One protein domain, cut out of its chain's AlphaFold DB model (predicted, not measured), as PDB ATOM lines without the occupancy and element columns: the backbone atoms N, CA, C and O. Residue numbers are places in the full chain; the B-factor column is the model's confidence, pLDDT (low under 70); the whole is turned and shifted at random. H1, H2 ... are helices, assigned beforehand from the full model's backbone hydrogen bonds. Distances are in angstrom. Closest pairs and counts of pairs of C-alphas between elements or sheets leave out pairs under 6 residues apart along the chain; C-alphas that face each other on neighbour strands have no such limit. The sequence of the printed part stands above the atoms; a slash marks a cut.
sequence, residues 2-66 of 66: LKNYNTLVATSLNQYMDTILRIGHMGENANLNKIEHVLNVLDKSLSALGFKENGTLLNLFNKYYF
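What this domain is: This is residues 2 to 66 of the 66 residues of the protein "Aminotransferase, alanine--glyoxylate transaminase" of Clostridioides difficile (UniProt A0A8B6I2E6). A long helix, H2, folds back into a shorter one, H3, as a helical hairpin; the tiny H1 sits on the other side of H2, and a long loop, residues 6 to 31, swings out between H1 and H2, its residues 14 to 20 sticking out. The 65 printed residues are all helix in class, in the order H1, H2, H3, yet under half, 30, are in named elements. The whole is only just compact, close to loose, with a radius of gyration of the C-alphas of 12.6 A and spans of 33 by 31 by 26 A.

Where its parts are: H1 is residues 2 to 5, from C-alpha 2 at (179.464, 8.964, -21.566). H2, residues 32 to 48, is 24.4 A long. H3, residues 57 to 65, is 12.1 A long and ends at (194.236, 17.613, -42.510).

How they stand to each other: H2 touches H3 with residues 36 to 43 alone, closest at the C-alphas of Leu 39 and Leu 57, 5.7 A. This hairpin runs opposite ways at 36 degrees, only just a steep tilt. H1 and H2 are close but not clearly touching, the closest C-alphas, Tyr 5 and Val 41, 6.9 A apart. H1 and H3 are apart. Every O i to N i+4 pair is within hydrogen-bond range in H2, 4 of 5 in H3, and H1 is too short for one.

The domain as a whole: The C-alphas farthest apart, Gly 27 and Gly 50, are 32.9 A apart. The printed part has no cut; H1 to H2 is a long link. No printed residue is under 70 in pLDDT.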
ATOM      1  N   LEU A   2     180.429  10.056 -21.348       92.69
ATOM      2  CA  LEU A   2     179.464   8.964 -21.566       92.69
ATOM      3  C   LEU A   2     177.993   9.379 -21.371       92.69
ATOM      4  O   LEU A   2     177.203   9.261 -22.295       92.69
ATOM      5  N   LYS A   3     177.635   9.945 -20.211       93.69
ATOM      6  CA  LYS A   3     176.245  10.338 -19.908       93.69
ATOM      7  C   LYS A   3     175.697  11.450 -20.813       93.69
ATOM      8  O   LYS A   3     174.524  11.432 -21.155       93.69
ATOM      9  N   ASN A   4     176.539  12.413 -21.189       93.56
ATOM     10  CA  ASN A   4     176.089  13.636 -21.867       93.56
ATOM     11  C   ASN A   4     176.167  13.533 -23.397       93.56
ATOM     12  O   ASN A   4     175.465  14.260 -24.089       93.56
ATOM     13  N   TYR A   5     177.030  12.655 -23.918       93.94
ATOM     14  CA  TYR A   5     177.355  12.581 -25.346       93.94
ATOM     15  C   TYR A   5     177.420  11.145 -25.881       93.94
ATOM     16  O   TYR A   5     177.888  10.937 -26.998       93.94
ATOM     17  N   ASN A   6     177.031  10.144 -25.082       94.44
ATOM     18  CA  ASN A   6     177.097   8.718 -25.423       94.44
ATOM     19  C   ASN A   6     178.454   8.290 -26.016       94.44
ATOM     20  O   ASN A   6     178.532   7.543 -26.986       94.44
ATOM     21  N   THR A   7     179.539   8.847 -25.473       93.69
ATOM     22  CA  THR A   7     180.894   8.674 -26.003       93.69
ATOM     23  C   THR A   7     181.832   8.252 -24.883       93.69
ATOM     24  O   THR A   7     181.936   8.938 -23.860       93.69
ATOM     25  N   LEU A   8     182.519   7.130 -25.092       92.50
ATOM     26  CA  LEU A   8     183.580   6.628 -24.229       92.50
ATOM     27  C   LEU A   8     184.912   6.740 -24.969       92.50
ATOM     28  O   LEU A   8     185.062   6.201 -26.062       92.50
ATOM     29  N   VAL A   9     185.876   7.422 -24.354       90.00
ATOM     30  CA  VAL A   9     187.265   7.448 -24.815       90.00
ATOM     31  C   VAL A   9     188.085   6.646 -23.820       90.00
ATOM     32  O   VAL A   9     188.103   6.963 -22.633       90.00
ATOM     33  N   ALA A  10     188.743   5.603 -24.311       88.44
ATOM     34  CA  ALA A  10     189.679   4.801 -23.543       88.44
ATOM     35  C   ALA A  10     191.085   4.991 -24.119       88.44
ATOM     36  O   ALA A  10     191.262   5.068 -25.335       88.44
ATOM     37  N   THR A  11     192.083   5.076 -23.244       86.25
ATOM     38  CA  THR A  11     193.484   5.222 -23.640       86.25
ATOM     39  C   THR A  11     194.399   4.446 -22.701       86.25
ATOM     40  O   THR A  11     194.053   4.188 -21.548       86.25
ATOM     41  N   SER A  12     195.590   4.111 -23.187       85.81
ATOM     42  CA  SER A  12     196.703   3.632 -22.373       85.81
ATOM     43  C   SER A  12     197.669   4.787 -22.112       85.81
ATOM     44  O   SER A  12     198.274   5.308 -23.057       85.81
ATOM     45  N   LEU A  13     197.843   5.160 -20.844       86.50
ATOM     46  CA  LEU A  13     198.705   6.283 -20.475       86.50
ATOM     47  C   LEU A  13     200.184   5.875 -20.420       86.50
ATOM     48  O   LEU A  13     200.982   6.502 -21.100       86.50
ATOM     49  N   ASN A  14     200.551   4.785 -19.734       87.06
ATOM     50  CA  ASN A  14     201.939   4.309 -19.574       87.06
ATOM     51  C   ASN A  14     202.970   5.466 -19.477       87.06
ATOM     52  O   ASN A  14     202.816   6.344 -18.634       87.06
ATOM     53  N   GLN A  15     203.957   5.528 -20.380       89.00
ATOM     54  CA  GLN A  15     204.992   6.573 -20.423       89.00
ATOM     55  C   GLN A  15     204.482   8.005 -20.685       89.00
ATOM     56  O   GLN A  15     205.262   8.947 -20.636       89.00
ATOM     57  N   TYR A  16     203.197   8.169 -21.001       90.00
ATOM     58  CA  TYR A  16     202.548   9.444 -21.309       90.00
ATOM     59  C   TYR A  16     201.607   9.930 -20.206       90.00
ATOM     60  O   TYR A  16     200.798  10.832 -20.436       90.00
ATOM     61  N   MET A  17     201.691   9.337 -19.015       90.44
ATOM     62  CA  MET A  17     200.964   9.833 -17.852       90.44
ATOM     63  C   MET A  17     201.240  11.332 -17.666       90.44
ATOM     64  O   MET A  17     202.376  11.780 -17.814       90.44
ATOM     65  N   ASP A  18     200.174  12.102 -17.453       89.00
ATOM     66  CA  ASP A  18     200.182  13.555 -17.226       89.00
ATOM     67  C   ASP A  18     200.828  14.429 -18.320       89.00
ATOM     68  O   ASP A  18     201.019  15.627 -18.119       89.00
ATOM     69  N   THR A  19     201.130  13.871 -19.499       91.25
ATOM     70  CA  THR A  19     201.762  14.620 -20.602       91.25
ATOM     71  C   THR A  19     200.866  14.729 -21.824       91.25
ATOM     72  O   THR A  19     200.601  15.837 -22.286       91.25
ATOM     73  N   ILE A  20     200.385  13.603 -22.358       90.81
ATOM     74  CA  ILE A  20     199.538  13.593 -23.555       90.81
ATOM     75  C   ILE A  20     198.408  12.571 -23.453       90.81
ATOM     76  O   ILE A  20     198.576  11.455 -22.962       90.81
ATOM     77  N   LEU A  21     197.255  12.933 -24.015       89.06
ATOM     78  CA  LEU A  21     196.146  12.018 -24.257       89.06
ATOM     79  C   LEU A  21     196.239  11.483 -25.688       89.06
ATOM     80  O   LEU A  21     196.112  12.240 -26.647       89.06
ATOM     81  N   ARG A  22     196.435  10.170 -25.846       90.25
ATOM     82  CA  ARG A  22     196.433   9.510 -27.162       90.25
ATOM     83  C   ARG A  22     195.132   8.758 -27.375       90.25
ATOM     84  O   ARG A  22     194.764   7.929 -26.549       90.25
ATOM     85  N   ILE A  23     194.463   8.996 -28.494       91.06
ATOM     86  CA  ILE A  23     193.209   8.321 -28.832       91.06
ATOM     87  C   ILE A  23     193.477   7.429 -30.034       91.06
ATOM     88  O   ILE A  23     193.822   7.903 -31.113       91.06
ATOM     89  N   GLY A  24     193.383   6.118 -29.816       89.88
ATOM     90  CA  GLY A  24     193.571   5.135 -30.874       89.88
ATOM     91  C   GLY A  24     192.336   5.063 -31.762       89.88
ATOM     92  O   GLY A  24     191.248   4.745 -31.286       89.88
ATOM     93  N   HIS A  25     192.515   5.307 -33.055       91.25
ATOM     94  CA  HIS A  25     191.487   5.097 -34.068       91.25
ATOM     95  C   HIS A  25     191.772   3.781 -34.794       91.25
ATOM     96  O   HIS A  25     192.787   3.648 -35.472       91.25
ATOM     97  N   MET A  26     190.901   2.788 -34.611       89.62
ATOM     98  CA  MET A  26     191.067   1.436 -35.153       89.62
ATOM     99  C   MET A  26     189.746   0.936 -35.739       89.62
ATOM    100  O   MET A  26     188.680   1.224 -35.188       89.62
ATOM    101  N   GLY A  27     189.823   0.170 -36.830       93.12
ATOM    102  CA  GLY A  27     188.658  -0.439 -37.475       93.12
ATOM    103  C   GLY A  27     187.567   0.586 -37.792       93.12
ATOM    104  O   GLY A  27     187.837   1.630 -38.379       93.12
ATOM    105  N   GLU A  28     186.343   0.319 -37.344       88.19
ATOM    106  CA  GLU A  28     185.166   1.167 -37.596       88.19
ATOM    107  C   GLU A  28     185.278   2.593 -37.025       88.19
ATOM    108  O   GLU A  28     184.611   3.510 -37.504       88.19
ATOM    109  N   ASN A  29     186.146   2.808 -36.030       86.19
ATOM    110  CA  ASN A  29     186.381   4.126 -35.434       86.19
ATOM    111  C   ASN A  29     187.495   4.920 -36.140       86.19
ATOM    112  O   ASN A  29     187.722   6.083 -35.796       86.19
ATOM    113  N   ALA A  30     188.173   4.326 -37.129       92.06
ATOM    114  CA  ALA A  30     189.137   4.990 -38.008       92.06
ATOM    115  C   ALA A  30     188.442   5.649 -39.208       92.06
ATOM    116  O   ALA A  30     188.795   5.434 -40.364       92.06
ATOM    117  N   ASN A  31     187.420   6.452 -38.917       94.06
ATOM    118  CA  ASN A  31     186.665   7.211 -39.902       94.06
ATOM    119  C   ASN A  31     186.642   8.687 -39.499       94.06
ATOM    120  O   ASN A  31     186.488   9.000 -38.316       94.06
ATOM    121  N   LEU A  32     186.753   9.578 -40.486       93.94
ATOM    122  CA  LEU A  32     186.793  11.023 -40.280       93.94
ATOM    123  C   LEU A  32     185.637  11.515 -39.401       93.94
ATOM    124  O   LEU A  32     185.880  12.158 -38.389       93.94
ATOM    125  N   ASN A  33     184.403  11.090 -39.673       94.38
ATOM    126  CA  ASN A  33     183.232  11.525 -38.906       94.38
ATOM    127  C   ASN A  33     183.320  11.123 -37.421       94.38
ATOM    128  O   ASN A  33     182.787  11.803 -36.547       94.38
ATOM    129  N   LYS A  34     183.994  10.004 -37.107       94.94
ATOM    130  CA  LYS A  34     184.223   9.557 -35.722       94.94
ATOM    131  C   LYS A  34     185.316  10.378 -35.040       94.94
ATOM    132  O   LYS A  34     185.195  10.662 -33.849       94.94
ATOM    133  N   ILE A  35     186.343  10.775 -35.792       94.31
ATOM    134  CA  ILE A  35     187.388  11.697 -35.330       94.31
ATOM    135  C   ILE A  35     186.760  13.064 -35.032       94.31
ATOM    136  O   ILE A  35     186.854  13.549 -33.910       94.31
ATOM    137  N   GLU A  36     186.025  13.649 -35.975       94.94
ATOM    138  CA  GLU A  36     185.364  14.946 -35.783       94.94
ATOM    139  C   GLU A  36     184.398  14.938 -34.589       94.94
ATOM    140  O   GLU A  36     184.354  15.883 -33.796       94.94
ATOM    141  N   HIS A  37     183.650  13.842 -34.417       94.81
ATOM    142  CA  HIS A  37     182.778  13.655 -33.260       94.81
ATOM    143  C   HIS A  37     183.564  13.654 -31.946       94.81
ATOM    144  O   HIS A  37     183.204  14.387 -31.024       94.81
ATOM    145  N   VAL A  38     184.650  12.874 -31.838       95.38
ATOM    146  CA  VAL A  38     185.415  12.804 -30.582       95.38
ATOM    147  C   VAL A  38     186.089  14.134 -30.247       95.38
ATOM    148  O   VAL A  38     186.075  14.521 -29.080       95.38
ATOM    149  N   LEU A  39     186.595  14.869 -31.245       94.88
ATOM    150  CA  LEU A  39     187.190  16.197 -31.048       94.88
ATOM    151  C   LEU A  39     186.166  17.187 -30.476       94.88
ATOM    152  O   LEU A  39     186.424  17.815 -29.454       94.88
ATOM    153  N   ASN A  40     184.958  17.237 -31.045       95.00
ATOM    154  CA  ASN A  40     183.878  18.086 -30.532       95.00
ATOM    155  C   ASN A  40     183.444  17.718 -29.106       95.00
ATOM    156  O   ASN A  40     183.113  18.589 -28.297       95.00
ATOM    157  N   VAL A  41     183.379  16.421 -28.787       95.75
ATOM    158  CA  VAL A  41     183.025  15.971 -27.433       95.75
ATOM    159  C   VAL A  41     184.129  16.329 -26.435       95.75
ATOM    160  O   VAL A  41     183.812  16.661 -25.288       95.75
ATOM    161  N   LEU A  42     185.399  16.270 -26.843       94.31
ATOM    162  CA  LEU A  42     186.538  16.655 -26.010       94.31
ATOM    163  C   LEU A  42     186.529  18.146 -25.697       94.31
ATOM    164  O   LEU A  42     186.562  18.458 -24.510       94.31
ATOM    165  N   ASP A  43     186.380  19.019 -26.697       94.31
ATOM    166  CA  ASP A  43     186.255  20.476 -26.500       94.31
ATOM    167  C   ASP A  43     185.201  20.772 -25.427       94.31
ATOM    168  O   ASP A  43     185.487  21.240 -24.325       94.31
ATOM    169  N   LYS A  44     183.966  20.310 -25.658       94.12
ATOM    170  CA  LYS A  44     182.857  20.521 -24.714       94.12
ATOM    171  C   LYS A  44     183.128  19.958 -23.319       94.12
ATOM    172  O   LYS A  44     182.639  20.504 -22.331       94.12
ATOM    173  N   SER A  45     183.845  18.841 -23.222       93.62
ATOM    174  CA  SER A  45     184.149  18.211 -21.935       93.62
ATOM    175  C   SER A  45     185.250  18.954 -21.184       93.62
ATOM    176  O   SER A  45     185.126  19.122 -19.976       93.62
ATOM    177  N   LEU A  46     186.281  19.435 -21.879       92.50
ATOM    178  CA  LEU A  46     187.349  20.250 -21.304       92.50
ATOM    179  C   LEU A  46     186.816  21.620 -20.876       92.50
ATOM    180  O   LEU A  46     187.047  22.034 -19.739       92.50
ATOM    181  N   SER A  47     186.014  22.266 -21.724       93.62
ATOM    182  CA  SER A  47     185.287  23.495 -21.391       93.62
ATOM    183  C   SER A  47     184.444  23.345 -20.118       93.62
ATOM    184  O   SER A  47     184.505  24.188 -19.225       93.62
ATOM    185  N   ALA A  48     183.698  22.241 -19.974       93.50
ATOM    186  CA  ALA A  48     182.901  21.970 -18.771       93.50
ATOM    187  C   ALA A  48     183.747  21.752 -17.502       93.50
ATOM    188  O   ALA A  48     183.245  21.936 -16.395       93.50
ATOM    189  N   LEU A  49     185.022  21.378 -17.650       93.38
ATOM    190  CA  LEU A  49     185.996  21.268 -16.560       93.38
ATOM    191  C   LEU A  49     186.719  22.598 -16.269       93.38
ATOM    192  O   LEU A  49     187.579  22.645 -15.392       93.38
ATOM    193  N   GLY A  50     186.371  23.678 -16.973       95.00
ATOM    194  CA  GLY A  50     186.937  25.014 -16.776       95.00
ATOM    195  C   GLY A  50     188.168  25.317 -17.630       95.00
ATOM    196  O   GLY A  50     188.776  26.375 -17.456       95.00
ATOM    197  N   PHE A  51     188.541  24.433 -18.561       93.31
ATOM    198  CA  PHE A  51     189.600  24.722 -19.521       93.31
ATOM    199  C   PHE A  51     189.137  25.806 -20.503       93.31
ATOM    200  O   PHE A  51     188.058  25.710 -21.083       93.31
ATOM    201  N   LYS A  52     189.952  26.849 -20.683       90.50
ATOM    202  CA  LYS A  52     189.696  27.911 -21.660       90.50
ATOM    203  C   LYS A  52     190.533  27.661 -22.901       90.50
ATOM    204  O   LYS A  52     191.743  27.866 -22.902       90.50
ATOM    205  N   GLU A  53     189.859  27.204 -23.938       80.00
ATOM    206  CA  GLU A  53     190.447  26.855 -25.225       80.00
ATOM    207  C   GLU A  53     190.793  28.121 -26.025       80.00
ATOM    208  O   GLU A  53     190.093  29.131 -25.937       80.00
ATOM    209  N   ASN A  54     191.848  28.067 -26.845       81.69
ATOM    210  CA  ASN A  54     192.165  29.112 -27.826       81.69
ATOM    211  C   ASN A  54     191.824  28.622 -29.243       81.69
ATOM    212  O   ASN A  54     192.706  28.397 -30.072       81.69
ATOM    213  N   GLY A  55     190.531  28.392 -29.477       84.38
ATOM    214  CA  GLY A  55     190.000  27.734 -30.675       84.38
ATOM    215  C   GLY A  55     189.523  26.305 -30.396       84.38
ATOM    216  O   GLY A  55     189.754  25.787 -29.313       84.38
ATOM    217  N   THR A  56     188.848  25.692 -31.374       91.94
ATOM    218  CA  THR A  56     188.292  24.333 -31.260       91.94
ATOM    219  C   THR A  56     189.276  23.291 -31.784       91.94
ATOM    220  O   THR A  56     189.975  23.530 -32.781       91.94
ATOM    221  N   LEU A  57     189.307  22.106 -31.169       93.19
ATOM    222  CA  LEU A  57     190.125  20.989 -31.643       93.19
ATOM    223  C   LEU A  57     189.771  20.599 -33.081       93.19
ATOM    224  O   LEU A  57     190.663  20.260 -33.857       93.19
ATOM    225  N   LEU A  58     188.494  20.700 -33.466       93.06
ATOM    226  CA  LEU A  58     188.058  20.413 -34.834       93.06
ATOM    227  C   LEU A  58     188.667  21.383 -35.859       93.06
ATOM    228  O   LEU A  58     189.150  20.949 -36.902       93.06
ATOM    229  N   ASN A  59     188.686  22.687 -35.569       93.38
ATOM    230  CA  ASN A  59     189.266  23.672 -36.487       93.38
ATOM    231  C   ASN A  59     190.778  23.483 -36.618       93.38
ATOM    232  O   ASN A  59     191.321  23.582 -37.719       93.38
ATOM    233  N   LEU A  60     191.454  23.196 -35.501       92.94
ATOM    234  CA  LEU A  60     192.881  22.890 -35.502       92.94
ATOM    235  C   LEU A  60     193.174  21.637 -36.325       92.94
ATOM    236  O   LEU A  60     194.096  21.655 -37.130       92.94
ATOM    237  N   PHE A  61     192.373  20.584 -36.173       93.12
ATOM    238  CA  PHE A  61     192.502  19.367 -36.968       93.12
ATOM    239  C   PHE A  61     192.306  19.643 -38.466       93.12
ATOM    240  O   PHE A  61     193.188  19.333 -39.266       93.12
ATOM    241  N   ASN A  62     191.211  20.310 -38.839       91.44
ATOM    242  CA  ASN A  62     190.886  20.600 -40.237       91.44
ATOM    243  C   ASN A  62     191.942  21.468 -40.928       91.44
ATOM    244  O   ASN A  62     192.204  21.260 -42.104       91.44
ATOM    245  N   LYS A  63     192.585  22.391 -40.201       93.31
ATOM    246  CA  LYS A  63     193.661  23.247 -40.727       93.31
ATOM    247  C   LYS A  63     194.878  22.466 -41.247       93.31
ATOM    248  O   LYS A  63     195.609  22.991 -42.079       93.31
ATOM    249  N   TYR A  64     195.154  21.286 -40.689       90.25
ATOM    250  CA  TYR A  64     196.326  20.479 -41.055       90.25
ATOM    251  C   TYR A  64     195.968  19.218 -41.841       90.25
ATOM    252  O   TYR A  64     196.854  18.610 -42.437       90.25
ATOM    253  N   TYR A  65     194.703  18.798 -41.800       86.06
ATOM    254  CA  TYR A  65     194.236  17.613 -42.510       86.06
ATOM    255  C   TYR A  65     193.824  17.911 -43.960       86.06
ATOM    256  O   TYR A  65     193.976  17.042 -44.818       86.06
ATOM    257  N   PHE A  66     193.328  19.125 -44.222       76.94
ATOM    258  CA  PHE A  66     192.946  19.629 -45.544       76.94
ATOM    259  C   PHE A  66     193.858  20.782 -45.966       76.94
ATOM    260  O   PHE A  66     194.137  20.877 -47.181       76.94
TER     261      PHE A  66